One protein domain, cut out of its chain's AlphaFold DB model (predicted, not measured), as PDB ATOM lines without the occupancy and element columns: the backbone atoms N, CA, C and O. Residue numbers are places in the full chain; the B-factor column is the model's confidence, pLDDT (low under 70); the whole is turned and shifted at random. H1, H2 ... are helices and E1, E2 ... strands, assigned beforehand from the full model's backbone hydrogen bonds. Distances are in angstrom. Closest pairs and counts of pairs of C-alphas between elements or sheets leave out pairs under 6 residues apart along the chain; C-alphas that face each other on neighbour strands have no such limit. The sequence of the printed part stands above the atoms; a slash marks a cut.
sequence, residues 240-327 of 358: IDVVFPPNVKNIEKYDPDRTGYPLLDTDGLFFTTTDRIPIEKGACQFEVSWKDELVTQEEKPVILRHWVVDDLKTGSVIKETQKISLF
ATOM      1  N   ILE A 240     366.069 327.789 367.383       85.31
ATOM      2  CA  ILE A 240     366.267 326.563 368.163       85.31
ATOM      3  C   ILE A 240     365.778 326.697 369.611       85.31
ATOM      4  O   ILE A 240     365.450 325.689 370.234       85.31
ATOM      5  N   ASP A 241     365.665 327.928 370.104       85.94
ATOM      6  CA  ASP A 241     365.221 328.236 371.461       85.94
ATOM      7  C   ASP A 241     363.688 328.355 371.549       85.94
ATOM      8  O   ASP A 241     363.120 328.583 372.617       85.94
ATOM      9  N   VAL A 242     362.981 328.199 370.424       89.19
ATOM     10  CA  VAL A 242     361.518 328.234 370.397       89.19
ATOM     11  C   VAL A 242     360.953 326.904 370.888       89.19
ATOM     12  O   VAL A 242     361.142 325.844 370.289       89.19
ATOM     13  N   VAL A 243     360.161 326.979 371.952       89.69
ATOM     14  CA  VAL A 243     359.451 325.852 372.548       89.69
ATOM     15  C   VAL A 243     357.971 325.946 372.204       89.69
ATOM     16  O   VAL A 243     357.254 326.845 372.649       89.69
ATOM     17  N   PHE A 244     357.482 324.981 371.427       91.56
ATOM     18  CA  PHE A 244     356.064 324.896 371.091       91.56
ATOM     19  C   PHE A 244     355.210 324.430 372.279       91.56
ATOM     20  O   PHE A 244     355.665 323.633 373.109       91.56
ATOM     21  N   PRO A 245     353.948 324.890 372.362       91.50
ATOM     22  CA  PRO A 245     353.070 324.522 373.459       91.50
ATOM     23  C   PRO A 245     352.731 323.022 373.406       91.50
ATOM     24  O   PRO A 245     352.511 322.461 372.327       91.50
ATOM     25  N   PRO A 246     352.652 322.344 374.564       92.38
ATOM     26  CA  PRO A 246     352.389 320.913 374.608       92.38
ATOM     27  C   PRO A 246     350.949 320.591 374.202       92.38
ATOM     28  O   PRO A 246     350.047 321.427 374.259       92.38
ATOM     29  N   ASN A 247     350.700 319.328 373.865       93.81
ATOM     30  CA  ASN A 247     349.344 318.831 373.650       93.81
ATOM     31  C   ASN A 247     348.496 318.976 374.920       93.81
ATOM     32  O   ASN A 247     348.919 318.581 376.009       93.81
ATOM     33  N   VAL A 248     347.266 319.459 374.767       91.81
ATOM     34  CA  VAL A 248     346.334 319.706 375.874       91.81
ATOM     35  C   VAL A 248     345.081 318.849 375.731       91.81
ATOM     36  O   VAL A 248     344.623 318.530 374.631       91.81
ATOM     37  N   LYS A 249     344.527 318.427 376.867       89.75
ATOM     38  CA  LYS A 249     343.361 317.541 376.927       89.75
ATOM     39  C   LYS A 249     342.338 318.084 377.904       89.75
ATOM     40  O   LYS A 249     342.725 318.622 378.935       89.75
ATOM     41  N   ASN A 250     341.067 317.811 377.618       83.94
ATOM     42  CA  ASN A 250     339.940 318.132 378.484       83.94
ATOM     43  C   ASN A 250     339.938 319.627 378.820       83.94
ATOM     44  O   ASN A 250     340.102 320.011 379.975       83.94
ATOM     45  N   ILE A 251     339.828 320.464 377.787       83.81
ATOM     46  CA  ILE A 251     339.701 321.915 377.941       83.81
ATOM     47  C   ILE A 251     338.375 322.402 377.359       83.81
ATOM     48  O   ILE A 251     337.850 321.821 376.410       83.81
ATOM     49  N   GLU A 252     337.820 323.458 377.955       78.69
ATOM     50  CA  GLU A 252     336.557 324.076 377.513       78.69
ATOM     51  C   GLU A 252     336.788 325.135 376.433       78.69
ATOM     52  O   GLU A 252     335.910 325.426 375.631       78.69
ATOM     53  N   LYS A 253     337.979 325.737 376.413       81.44
ATOM     54  CA  LYS A 253     338.354 326.791 375.475       81.44
ATOM     55  C   LYS A 253     339.692 326.463 374.855       81.44
ATOM     56  O   LYS A 253     340.596 326.019 375.553       81.44
ATOM     57  N   TYR A 254     339.791 326.687 373.555       83.38
ATOM     58  CA  TYR A 254     340.939 326.302 372.746       83.38
ATOM     59  C   TYR A 254     341.770 327.506 372.299       83.38
ATOM     60  O   TYR A 254     342.704 327.335 371.524       83.38
ATOM     61  N   ASP A 255     341.441 328.723 372.737       86.44
ATOM     62  CA  ASP A 255     342.225 329.912 372.410       86.44
ATOM     63  C   ASP A 255     343.681 329.784 372.915       86.44
ATOM     64  O   ASP A 255     343.923 329.130 373.934       86.44
ATOM     65  N   PRO A 256     344.662 330.360 372.195       88.12
ATOM     66  CA  PRO A 256     346.061 330.342 372.614       88.12
ATOM     67  C   PRO A 256     346.322 330.823 374.046       88.12
ATOM     68  O   PRO A 256     347.174 330.242 374.712       88.12
ATOM     69  N   ASP A 257     345.549 331.781 374.570       85.88
ATOM     70  CA  ASP A 257     345.697 332.259 375.957       85.88
ATOM     71  C   ASP A 257     345.429 331.141 376.984       85.88
ATOM     72  O   ASP A 257     345.860 331.209 378.137       85.88
ATOM     73  N   ARG A 258     344.701 330.088 376.583       86.19
ATOM     74  CA  ARG A 258     344.415 328.898 377.399       86.19
ATOM     75  C   ARG A 258     345.277 327.696 377.054       86.19
ATOM     76  O   ARG A 258     345.554 326.889 377.939       86.19
ATOM     77  N   THR A 259     345.665 327.544 375.793       88.69
ATOM     78  CA  THR A 259     346.423 326.373 375.321       88.69
ATOM     79  C   THR A 259     347.926 326.611 375.224       88.69
ATOM     80  O   THR A 259     348.663 325.662 374.968       88.69
ATOM     81  N   GLY A 260     348.370 327.849 375.428       88.56
ATOM     82  CA  GLY A 260     349.750 328.294 375.296       88.56
ATOM     83  C   GLY A 260     350.081 328.796 373.890       88.56
ATOM     84  O   GLY A 260     349.607 328.242 372.895       88.56
ATOM     85  N   TYR A 261     350.926 329.824 373.841       90.19
ATOM     86  CA  TYR A 261     351.673 330.256 372.660       90.19
ATOM     87  C   TYR A 261     353.036 329.550 372.600       90.19
ATOM     88  O   TYR A 261     353.503 329.050 373.628       90.19
ATOM     89  N   PRO A 262     353.700 329.515 371.429       91.00
ATOM     90  CA  PRO A 262     355.135 329.277 371.360       91.00
ATOM     91  C   PRO A 262     355.878 330.231 372.297       91.00
ATOM     92  O   PRO A 262     355.570 331.424 372.370       91.00
ATOM     93  N   LEU A 263     356.828 329.679 373.039       89.12
ATOM     94  CA  LEU A 263     357.637 330.398 374.011       89.12
ATOM     95  C   LEU A 263     359.081 330.444 373.523       89.12
ATOM     96  O   LEU A 263     359.517 329.539 372.816       89.12
ATOM     97  N   LEU A 264     359.815 331.464 373.937       87.31
ATOM     98  CA  LEU A 264     361.256 331.533 373.787       87.31
ATOM     99  C   LEU A 264     361.929 331.121 375.098       87.31
ATOM    100  O   LEU A 264     361.601 331.684 376.142       87.31
ATOM    101  N   ASP A 265     362.832 330.147 375.030       81.81
ATOM    102  CA  ASP A 265     363.713 329.718 376.122       81.81
ATOM    103  C   ASP A 265     364.960 330.613 376.127       81.81
ATOM    104  O   ASP A 265     365.613 330.745 375.096       81.81
ATOM    105  N   THR A 266     365.287 331.282 377.232       73.06
ATOM    106  CA  THR A 266     366.374 332.289 377.222       73.06
ATOM    107  C   THR A 266     367.672 331.776 377.833       73.06
ATOM    108  O   THR A 266     368.741 332.302 377.523       73.06
ATOM    109  N   ASP A 267     367.612 330.724 378.653       68.50
ATOM    110  CA  ASP A 267     368.787 330.086 379.256       68.50
ATOM    111  C   ASP A 267     369.238 328.793 378.536       68.50
ATOM    112  O   ASP A 267     370.271 328.210 378.885       68.50
ATOM    113  N   GLY A 268     368.485 328.350 377.520       67.44
ATOM    114  CA  GLY A 268     368.735 327.124 376.754       67.44
ATOM    115  C   GLY A 268     368.540 325.830 377.558       67.44
ATOM    116  O   GLY A 268     368.941 324.745 377.113       67.44
ATOM    117  N   LEU A 269     367.966 325.915 378.759       73.38
ATOM    118  CA  LEU A 269     367.645 324.788 379.613       73.38
ATOM    119  C   LEU A 269     366.158 324.462 379.473       73.38
ATOM    120  O   LEU A 269     365.339 324.794 380.317       73.38
ATOM    121  N   PHE A 270     365.822 323.603 378.511       63.50
ATOM    122  CA  PHE A 270     364.446 323.143 378.243       63.50
ATOM    123  C   PHE A 270     363.649 322.566 379.441       63.50
ATOM    124  O   PHE A 270     362.472 322.214 379.300       63.50
ATOM    125  N   PHE A 271     364.269 322.386 380.608       68.25
ATOM    126  CA  PHE A 271     363.654 321.905 381.848       68.25
ATOM    127  C   PHE A 271     363.230 323.036 382.798       68.25
ATOM    128  O   PHE A 271     362.396 322.790 383.672       68.25
ATOM    129  N   THR A 272     363.789 324.238 382.664       67.31
ATOM    130  CA  THR A 272     363.351 325.431 383.390       67.31
ATOM    131  C   THR A 272     362.178 326.062 382.641       67.31
ATOM    132  O   THR A 272     362.004 325.909 381.434       67.31
ATOM    133  N   THR A 273     361.247 326.644 383.396       67.94
ATOM    134  CA  THR A 273     360.055 327.316 382.840       67.94
ATOM    135  C   THR A 273     359.944 328.760 383.314       67.94
ATOM    136  O   THR A 273     358.939 329.414 383.057       67.94
ATOM    137  N   THR A 274     360.913 329.219 384.101       64.62
ATOM    138  CA  THR A 274     360.914 330.517 384.788       64.62
ATOM    139  C   THR A 274     361.368 331.663 383.898       64.62
ATOM    140  O   THR A 274     361.100 332.814 384.218       64.62
ATOM    141  N   ASP A 275     362.027 331.340 382.800       62.50
ATOM    142  CA  ASP A 275     362.695 332.239 381.864       62.50
ATOM    143  C   ASP A 275     362.044 332.189 380.469       62.50
ATOM    144  O   ASP A 275     362.531 332.784 379.513       62.50
ATOM    145  N   ARG A 276     360.908 331.489 380.359       75.50
ATOM    146  CA  ARG A 276     360.170 331.361 379.109       75.50
ATOM    147  C   ARG A 276     359.307 332.577 378.860       75.50
ATOM    148  O   ARG A 276     358.381 332.857 379.625       75.50
ATOM    149  N   ILE A 277     359.564 333.240 377.745       78.94
ATOM    150  CA  ILE A 277     358.849 334.451 377.356       78.94
ATOM    151  C   ILE A 277     357.917 334.095 376.201       78.94
ATOM    152  O   ILE A 277     358.370 333.520 375.207       78.94
ATOM    153  N   PRO A 278     356.609 334.368 376.305       77.50
ATOM    154  CA  PRO A 278     355.700 334.053 375.223       77.50
ATOM    155  C   PRO A 278     355.995 334.952 374.021       77.50
ATOM    156  O   PRO A 278     356.134 336.169 374.150       77.50
ATOM    157  N   ILE A 279     356.101 334.340 372.840       81.00
ATOM    158  CA  ILE A 279     356.327 335.053 371.578       81.00
ATOM    159  C   ILE A 279     354.966 335.582 371.106       81.00
ATOM    160  O   ILE A 279     354.370 335.110 370.136       81.00
ATOM    161  N   GLU A 280     354.406 336.520 371.866       67.00
ATOM    162  CA  GLU A 280     353.124 337.140 371.555       67.00
ATOM    163  C   GLU A 280     353.338 338.220 370.497       67.00
ATOM    164  O   GLU A 280     353.988 339.225 370.758       67.00
ATOM    165  N   LYS A 281     352.779 338.015 369.296       56.16
ATOM    166  CA  LYS A 281     352.643 339.041 368.243       56.16
ATOM    167  C   LYS A 281     353.884 339.939 368.056       56.16
ATOM    168  O   LYS A 281     353.780 341.160 368.139       56.16
ATOM    169  N   GLY A 282     355.032 339.337 367.748       57.78
ATOM    170  CA  GLY A 282     356.241 340.084 367.391       57.78
ATOM    171  C   GLY A 282     357.166 340.335 368.575       57.78
ATOM    172  O   GLY A 282     357.293 341.463 369.042       57.78
ATOM    173  N   ALA A 283     357.860 339.288 369.019       69.06
ATOM    174  CA  ALA A 283     358.979 339.409 369.950       69.06
ATOM    175  C   ALA A 283     360.265 338.989 369.234       69.06
ATOM    176  O   ALA A 283     360.261 337.997 368.505       69.06
ATOM    177  N   CYS A 284     361.363 339.722 369.443       75.75
ATOM    178  CA  CYS A 284     362.694 339.295 369.001       75.75
ATOM    179  C   CYS A 284     362.789 338.890 367.516       75.75
ATOM    180  O   CYS A 284     363.360 337.853 367.207       75.75
ATOM    181  N   GLN A 285     362.205 339.673 366.603       81.88
ATOM    182  CA  GLN A 285     362.132 339.402 365.153       81.88
ATOM    183  C   GLN A 285     361.294 338.187 364.709       81.88
ATOM    184  O   GLN A 285     361.263 337.888 363.514       81.88
ATOM    185  N   PHE A 286     360.612 337.495 365.624       88.25
ATOM    186  CA  PHE A 286     359.752 336.369 365.272       88.25
ATOM    187  C   PHE A 286     358.319 336.799 364.999       88.25
ATOM    188  O   PHE A 286     357.700 337.513 365.793       88.25
ATOM    189  N   GLU A 287     357.763 336.280 363.912       89.56
ATOM    190  CA  GLU A 287     356.335 336.320 363.638       89.56
ATOM    191  C   GLU A 287     355.725 334.949 363.934       89.56
ATOM    192  O   GLU A 287     356.213 333.917 363.476       89.56
ATOM    193  N   VAL A 288     354.657 334.931 364.734       90.88
ATOM    194  CA  VAL A 288     353.945 333.702 365.093       90.88
ATOM    195  C   VAL A 288     352.569 333.724 364.461       90.88
ATOM    196  O   VAL A 288     351.752 334.602 364.746       90.88
ATOM    197  N   SER A 289     352.285 332.710 363.654       92.38
ATOM    198  CA  SER A 289     350.967 332.485 363.072       92.38
ATOM    199  C   SER A 289     350.476 331.069 363.362       92.38
ATOM    200  O   SER A 289     351.248 330.156 363.670       92.38
ATOM    201  N   TRP A 290     349.157 330.875 363.324       94.00
ATOM    202  CA  TRP A 290     348.571 329.555 363.514       94.00
ATOM    203  C   TRP A 290     347.295 329.358 362.711       94.00
ATOM    204  O   TRP A 290     346.582 330.305 362.372       94.00
ATOM    205  N   LYS A 291     346.996 328.089 362.433       94.75
ATOM    206  CA  LYS A 291     345.743 327.661 361.815       94.75
ATOM    207  C   LYS A 291     345.179 326.458 362.555       94.75
ATOM    208  O   LYS A 291     345.896 325.489 362.793       94.75
ATOM    209  N   ASP A 292     343.887 326.519 362.852       94.50
ATOM    210  CA  ASP A 292     343.164 325.434 363.506       94.50
ATOM    211  C   ASP A 292     342.440 324.570 362.468       94.50
ATOM    212  O   ASP A 292     341.710 325.074 361.610       94.50
ATOM    213  N   GLU A 293     342.623 323.258 362.574       92.81
ATOM    214  CA  GLU A 293     341.888 322.236 361.840       92.81
ATOM    215  C   GLU A 293     341.074 321.388 362.821       92.81
ATOM    216  O   GLU A 293     341.589 320.918 363.836       92.81
ATOM    217  N   LEU A 294     339.789 321.175 362.527       90.00
ATOM    218  CA  LEU A 294     338.940 320.292 363.321       90.00
ATOM    219  C   LEU A 294     338.944 318.879 362.732       90.00
ATOM    220  O   LEU A 294     338.499 318.675 361.603       90.00
ATOM    221  N   VAL A 295     339.355 317.900 363.536       89.75
ATOM    222  CA  VAL A 295     339.325 316.476 363.185       89.75
ATOM    223  C   VAL A 295     338.552 315.671 364.226       89.75
ATOM    224  O   VAL A 295     338.443 316.060 365.389       89.75
ATOM    225  N   THR A 296     338.046 314.507 363.827       85.81
ATOM    226  CA  THR A 296     337.429 313.549 364.754       85.81
ATOM    227  C   THR A 296     338.394 312.398 364.995       85.81
ATOM    228  O   THR A 296     338.813 311.729 364.051       85.81
ATOM    229  N   GLN A 297     338.743 312.141 366.255       83.44
ATOM    230  CA  GLN A 297     339.548 310.986 366.654       83.44
ATOM    231  C   GLN A 297     338.824 310.240 367.768       83.44
ATOM    232  O   GLN A 297     338.447 310.850 368.763       83.44
ATOM    233  N   GLU A 298     338.620 308.930 367.595       83.75
ATOM    234  CA  GLU A 298     337.913 308.089 368.578       83.75
ATOM    235  C   GLU A 298     336.538 308.669 368.974       83.75
ATOM    236  O   GLU A 298     336.198 308.748 370.151       83.75
ATOM    237  N   GLU A 299     335.774 309.131 367.975       80.31
ATOM    238  CA  GLU A 299     334.446 309.756 368.142       80.31
ATOM    239  C   GLU A 299     334.437 311.064 368.954       80.31
ATOM    240  O   GLU A 299     333.372 311.559 369.311       80.31
ATOM    241  N   LYS A 300     335.607 311.660 369.216       81.31
ATOM    242  CA  LYS A 300     335.733 312.942 369.915       81.31
ATOM    243  C   LYS A 300     336.304 314.029 369.004       81.31
ATOM    244  O   LYS A 300     337.225 313.745 368.227       81.31
ATOM    245  N   PRO A 301     335.813 315.275 369.109       83.69
ATOM    246  CA  PRO A 301     336.386 316.401 368.396       83.69
ATOM    247  C   PRO A 301     337.760 316.740 368.969       83.69
ATOM    248  O   PRO A 301     337.958 316.875 370.181       83.69
ATOM    249  N   VAL A 302     338.720 316.894 368.070       89.94
ATOM    250  CA  VAL A 302     340.090 317.291 368.367       89.94
ATOM    251  C   VAL A 302     340.444 318.445 367.443       89.94
ATOM    252  O   VAL A 302     340.272 318.350 366.231       89.94
ATOM    253  N   ILE A 303     340.965 319.526 368.011       92.25
ATOM    254  CA  ILE A 303     341.548 320.613 367.233       92.25
ATOM    255  C   ILE A 303     343.035 320.302 367.047       92.25
ATOM    256  O   ILE A 303     343.751 320.041 368.017       92.25
ATOM    257  N   LEU A 304     343.487 320.295 365.798       94.75
ATOM    258  CA  LEU A 304     344.896 320.316 365.434       94.75
ATOM    259  C   LEU A 304     345.261 321.767 365.144       94.75
ATOM    260  O   LEU A 304     344.793 322.350 364.168       94.75
ATOM    261  N   ARG A 305     346.066 322.367 366.017       95.12
ATOM    262  CA  ARG A 305     346.599 323.708 365.806       95.12
ATOM    263  C   ARG A 305     347.974 323.600 365.177       95.12
ATOM    264  O   ARG A 305     348.906 323.100 365.804       95.12
ATOM    265  N   HIS A 306     348.094 324.085 363.952       96.31
ATOM    266  CA  HIS A 306     349.360 324.173 363.242       96.31
ATOM    267  C   HIS A 306     349.996 325.518 363.545       96.31
ATOM    268  O   HIS A 306     349.494 326.548 363.099       96.31
ATOM    269  N   TRP A 307     351.079 325.492 364.307       95.56
ATOM    270  CA  TRP A 307     351.890 326.659 364.601       95.56
ATOM    271  C   TRP A 307     352.945 326.858 363.517       95.56
ATOM    272  O   TRP A 307     353.528 325.890 363.020       95.56
ATOM    273  N   VAL A 308     353.202 328.117 363.187       94.56
ATOM    274  CA  VAL A 308     354.301 328.554 362.330       94.56
ATOM    275  C   VAL A 308     355.005 329.698 363.046       94.56
ATOM    276  O   VAL A 308     354.349 330.649 363.473       94.56
ATOM    277  N   VAL A 309     356.320 329.574 363.209       92.94
ATOM    278  CA  VAL A 309     357.176 330.658 363.698       92.94
ATOM    279  C   VAL A 309     358.171 330.989 362.599       92.94
ATOM    280  O   VAL A 309     358.961 330.130 362.194       92.94
ATOM    281  N   ASP A 310     358.083 332.221 362.115       91.06
ATOM    282  CA  ASP A 310     358.904 332.769 361.049       91.06
ATOM    283  C   ASP A 310     359.959 333.698 361.663       91.06
ATOM    284  O   ASP A 310     359.638 334.643 362.386       91.06
ATOM    285  N   ASP A 311     361.231 333.437 361.378       88.50
ATOM    286  CA  ASP A 311     362.315 334.380 361.633       88.50
ATOM    287  C   ASP A 311     362.353 335.388 360.489       88.50
ATOM    288  O   ASP A 311     362.850 335.092 359.397       88.50
ATOM    289  N   LEU A 312     361.838 336.592 360.749       83.31
ATOM    290  CA  LEU A 312     361.759 337.665 359.759       83.31
ATOM    291  C   LEU A 312     363.134 338.071 359.227       83.31
ATOM    292  O   LEU A 312     363.223 338.668 358.153       83.31
ATOM    293  N   LYS A 313     364.208 337.747 359.957       78.69
ATOM    294  CA  LYS A 313     365.558 338.133 359.586       78.69
ATOM    295  C   LYS A 313     366.225 337.144 358.654       78.69
ATOM    296  O   LYS A 313     366.815 337.540 357.651       78.69
ATOM    297  N   THR A 314     366.163 335.861 358.992       80.88
ATOM    298  CA  THR A 314     366.803 334.816 358.183       80.88
ATOM    299  C   THR A 314     365.869 334.243 357.118       80.88
ATOM    300  O   THR A 314     366.333 333.568 356.201       80.88
ATOM    301  N   GLY A 315     364.559 334.488 357.227       85.19
ATOM    302  CA  GLY A 315     363.528 333.814 356.439       85.19
ATOM    303  C   GLY A 315     363.352 332.339 356.813       85.19
ATOM    304  O   GLY A 315     362.689 331.595 356.089       85.19
ATOM    305  N   SER A 316     363.979 331.891 357.904       88.75
ATOM    306  CA  SER A 316     363.852 330.521 358.400       88.75
ATOM    307  C   SER A 316     362.496 330.316 359.067       88.75
ATOM    308  O   SER A 316     361.957 331.222 359.696       88.75
ATOM    309  N   VAL A 317     361.955 329.103 358.948       92.88
ATOM    310  CA  VAL A 317     360.609 328.773 359.428       92.88
ATOM    311  C   VAL A 317     360.625 327.448 360.173       92.88
ATOM    312  O   VAL A 317     361.111 326.444 359.646       92.88
ATOM    313  N   ILE A 318     360.019 327.422 361.356       94.69
ATOM    314  CA  ILE A 318     359.742 326.195 362.113       94.69
ATOM    315  C   ILE A 318     358.235 326.014 362.288       94.69
ATOM    316  O   ILE A 318     357.468 326.977 362.336       94.69
ATOM    317  N   LYS A 319     357.791 324.756 362.333       95.94
ATOM    318  CA  LYS A 319     356.371 324.396 362.382       95.94
ATOM    319  C   LYS A 319     356.163 323.229 363.327       95.94
ATOM    320  O   LYS A 319     356.961 322.298 363.319       95.94
ATOM    321  N   GLU A 320     355.054 323.247 364.051       96.75
ATOM    322  CA  GLU A 320     354.669 322.171 364.965       96.75
ATOM    323  C   GLU A 320     353.147 322.050 365.018       96.75
ATOM    324  O   GLU A 320     352.424 323.015 364.757       96.75
ATOM    325  N   THR A 321     352.640 320.859 365.341       96.69
ATOM    326  CA  THR A 321     351.195 320.647 365.484       96.69
ATOM    327  C   THR A 321     350.833 320.318 366.922       96.69
ATOM    328  O   THR A 321     351.153 319.248 367.434       96.69
ATOM    329  N   GLN A 322     350.080 321.215 367.550       96.19
ATOM    330  CA  GLN A 322     349.511 321.005 368.869       96.19
ATOM    331  C   GLN A 322     348.150 320.311 368.755       96.19
ATOM    332  O   GLN A 322     347.244 320.765 368.058       96.19
ATOM    333  N   LYS A 323     347.981 319.216 369.491       94.81
ATOM    334  CA  LYS A 323     346.720 318.485 369.626       94.81
ATOM    335  C   LYS A 323     345.946 318.982 370.845       94.81
ATOM    336  O   LYS A 323     346.436 318.902 371.972       94.81
ATOM    337  N   ILE A 324     344.710 319.417 370.614       92.94
ATOM    338  CA  ILE A 324     343.808 319.980 371.619       92.94
ATOM    339  C   ILE A 324     342.531 319.134 371.681       92.94
ATOM    340  O   ILE A 324     341.754 319.090 370.729       92.94
ATOM    341  N   SER A 325     342.298 318.435 372.794       88.94
ATOM    342  CA  SER A 325     341.063 317.658 373.006       88.94
ATOM    343  C   SER A 325     340.056 318.426 373.867       88.94
ATOM    344  O   SER A 325     340.378 318.795 374.999       88.94
ATOM    345  N   LEU A 326     338.842 318.629 373.349       80.81
ATOM    346  CA  LEU A 326     337.767 319.370 374.022       80.81
ATOM    347  C   LEU A 326     336.956 318.480 374.981       80.81
ATOM    348  O   LEU A 326     336.905 317.261 374.808       80.81
ATOM    349  N   PHE A 327     336.310 319.086 375.986       70.38
ATOM    350  CA  PHE A 327     335.389 318.375 376.891       70.38
ATOM    351  C   PHE A 327     334.137 317.859 376.181       70.38
ATOM    352  O   PHE A 327     333.666 316.761 376.489       70.38
TER     353      PHE A 327
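This is residues 240 to 327 of the 358 residues of an uncharacterized protein of Bacteroidetes bacterium (UniProt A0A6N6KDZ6). A long, twisted meander of three antiparallel strands, E2, E3 and E4, forms a wall, with the short strand E1 added beside the last residues of E4. Loop-rich chain, among it residues 242 to 247, 261 to 264 and 277 to 280, covers part of one face of this wall, and the small helix H1 only grazes the sheet. The printed part has 88 residues, with one named helix and four named strands in the order E1, H1, E2, E3, E4; the sheet runs E1, E4, E3, E2 and is mixed. The class is mostly strand, though under half of the residues are in named elements. The whole is compact, with a radius of gyration of the C-alphas of 13.8 A, and only just elongated, spanning 42 by 28 by 18 A.

From Ile 240, the chain reaches E1 at residues 248 to 251, with C-alpha 248 at (346.334, 319.706, 375.874). H1 holds residues 256 to 259. E2, residues 286 to 297, begins at C-alpha 286 at (359.752, 336.369, 365.272), measures 32.5 A and bends by 55 degrees at residue 294. E3, residues 300 to 311, measures 35.1 A. E4, residues 317 to 326, measures 28.7 A and ends at C-alpha 326 at (337.767, 319.370, 374.022).

Edge strand E1 is parallel to E4, at 33 degrees, with N 250 and O 325 within hydrogen-bond range at 2.9 A. E4 and E3 form a hairpin, antiparallel at 159 degrees, with N 305 and O 322 at 2.8 A. E3 and E2 form another, at 162 degrees, with N 293 and O 304 at 2.8 A; E2 is the other edge strand. E2, E3 and E4 are a meander, each strand the antiparallel neighbour of the one before. E1, H1 and E2 make a split strand-helix-strand unit, two strands running the same way with a helix between them in the chain and E4 and E3 between them in the sheet; its crossover is right-handed. E1 is apart from E2 and E3. The closest C-alphas of E1 and H1 are those of Val 248 and Thr 259, 6.7 A apart. H1 is too short for any O i to N i+4 pair; its one O i to N i+3 pair is within range.

The two farthest C-alphas, those of Glu 299 and Lys 313, are 43.0 A apart. The link from H1 to E2 is long, with 26 residues; the other links are tight. Short antiparallel pairings join residues 263 to 264 with residues 242 to 243 and with residues 277 to 278. The printed part has no cut. Its mean pLDDT is 84.5; residues 267 to 268, 270 to 275 and 280 to 283 of the model are under 70.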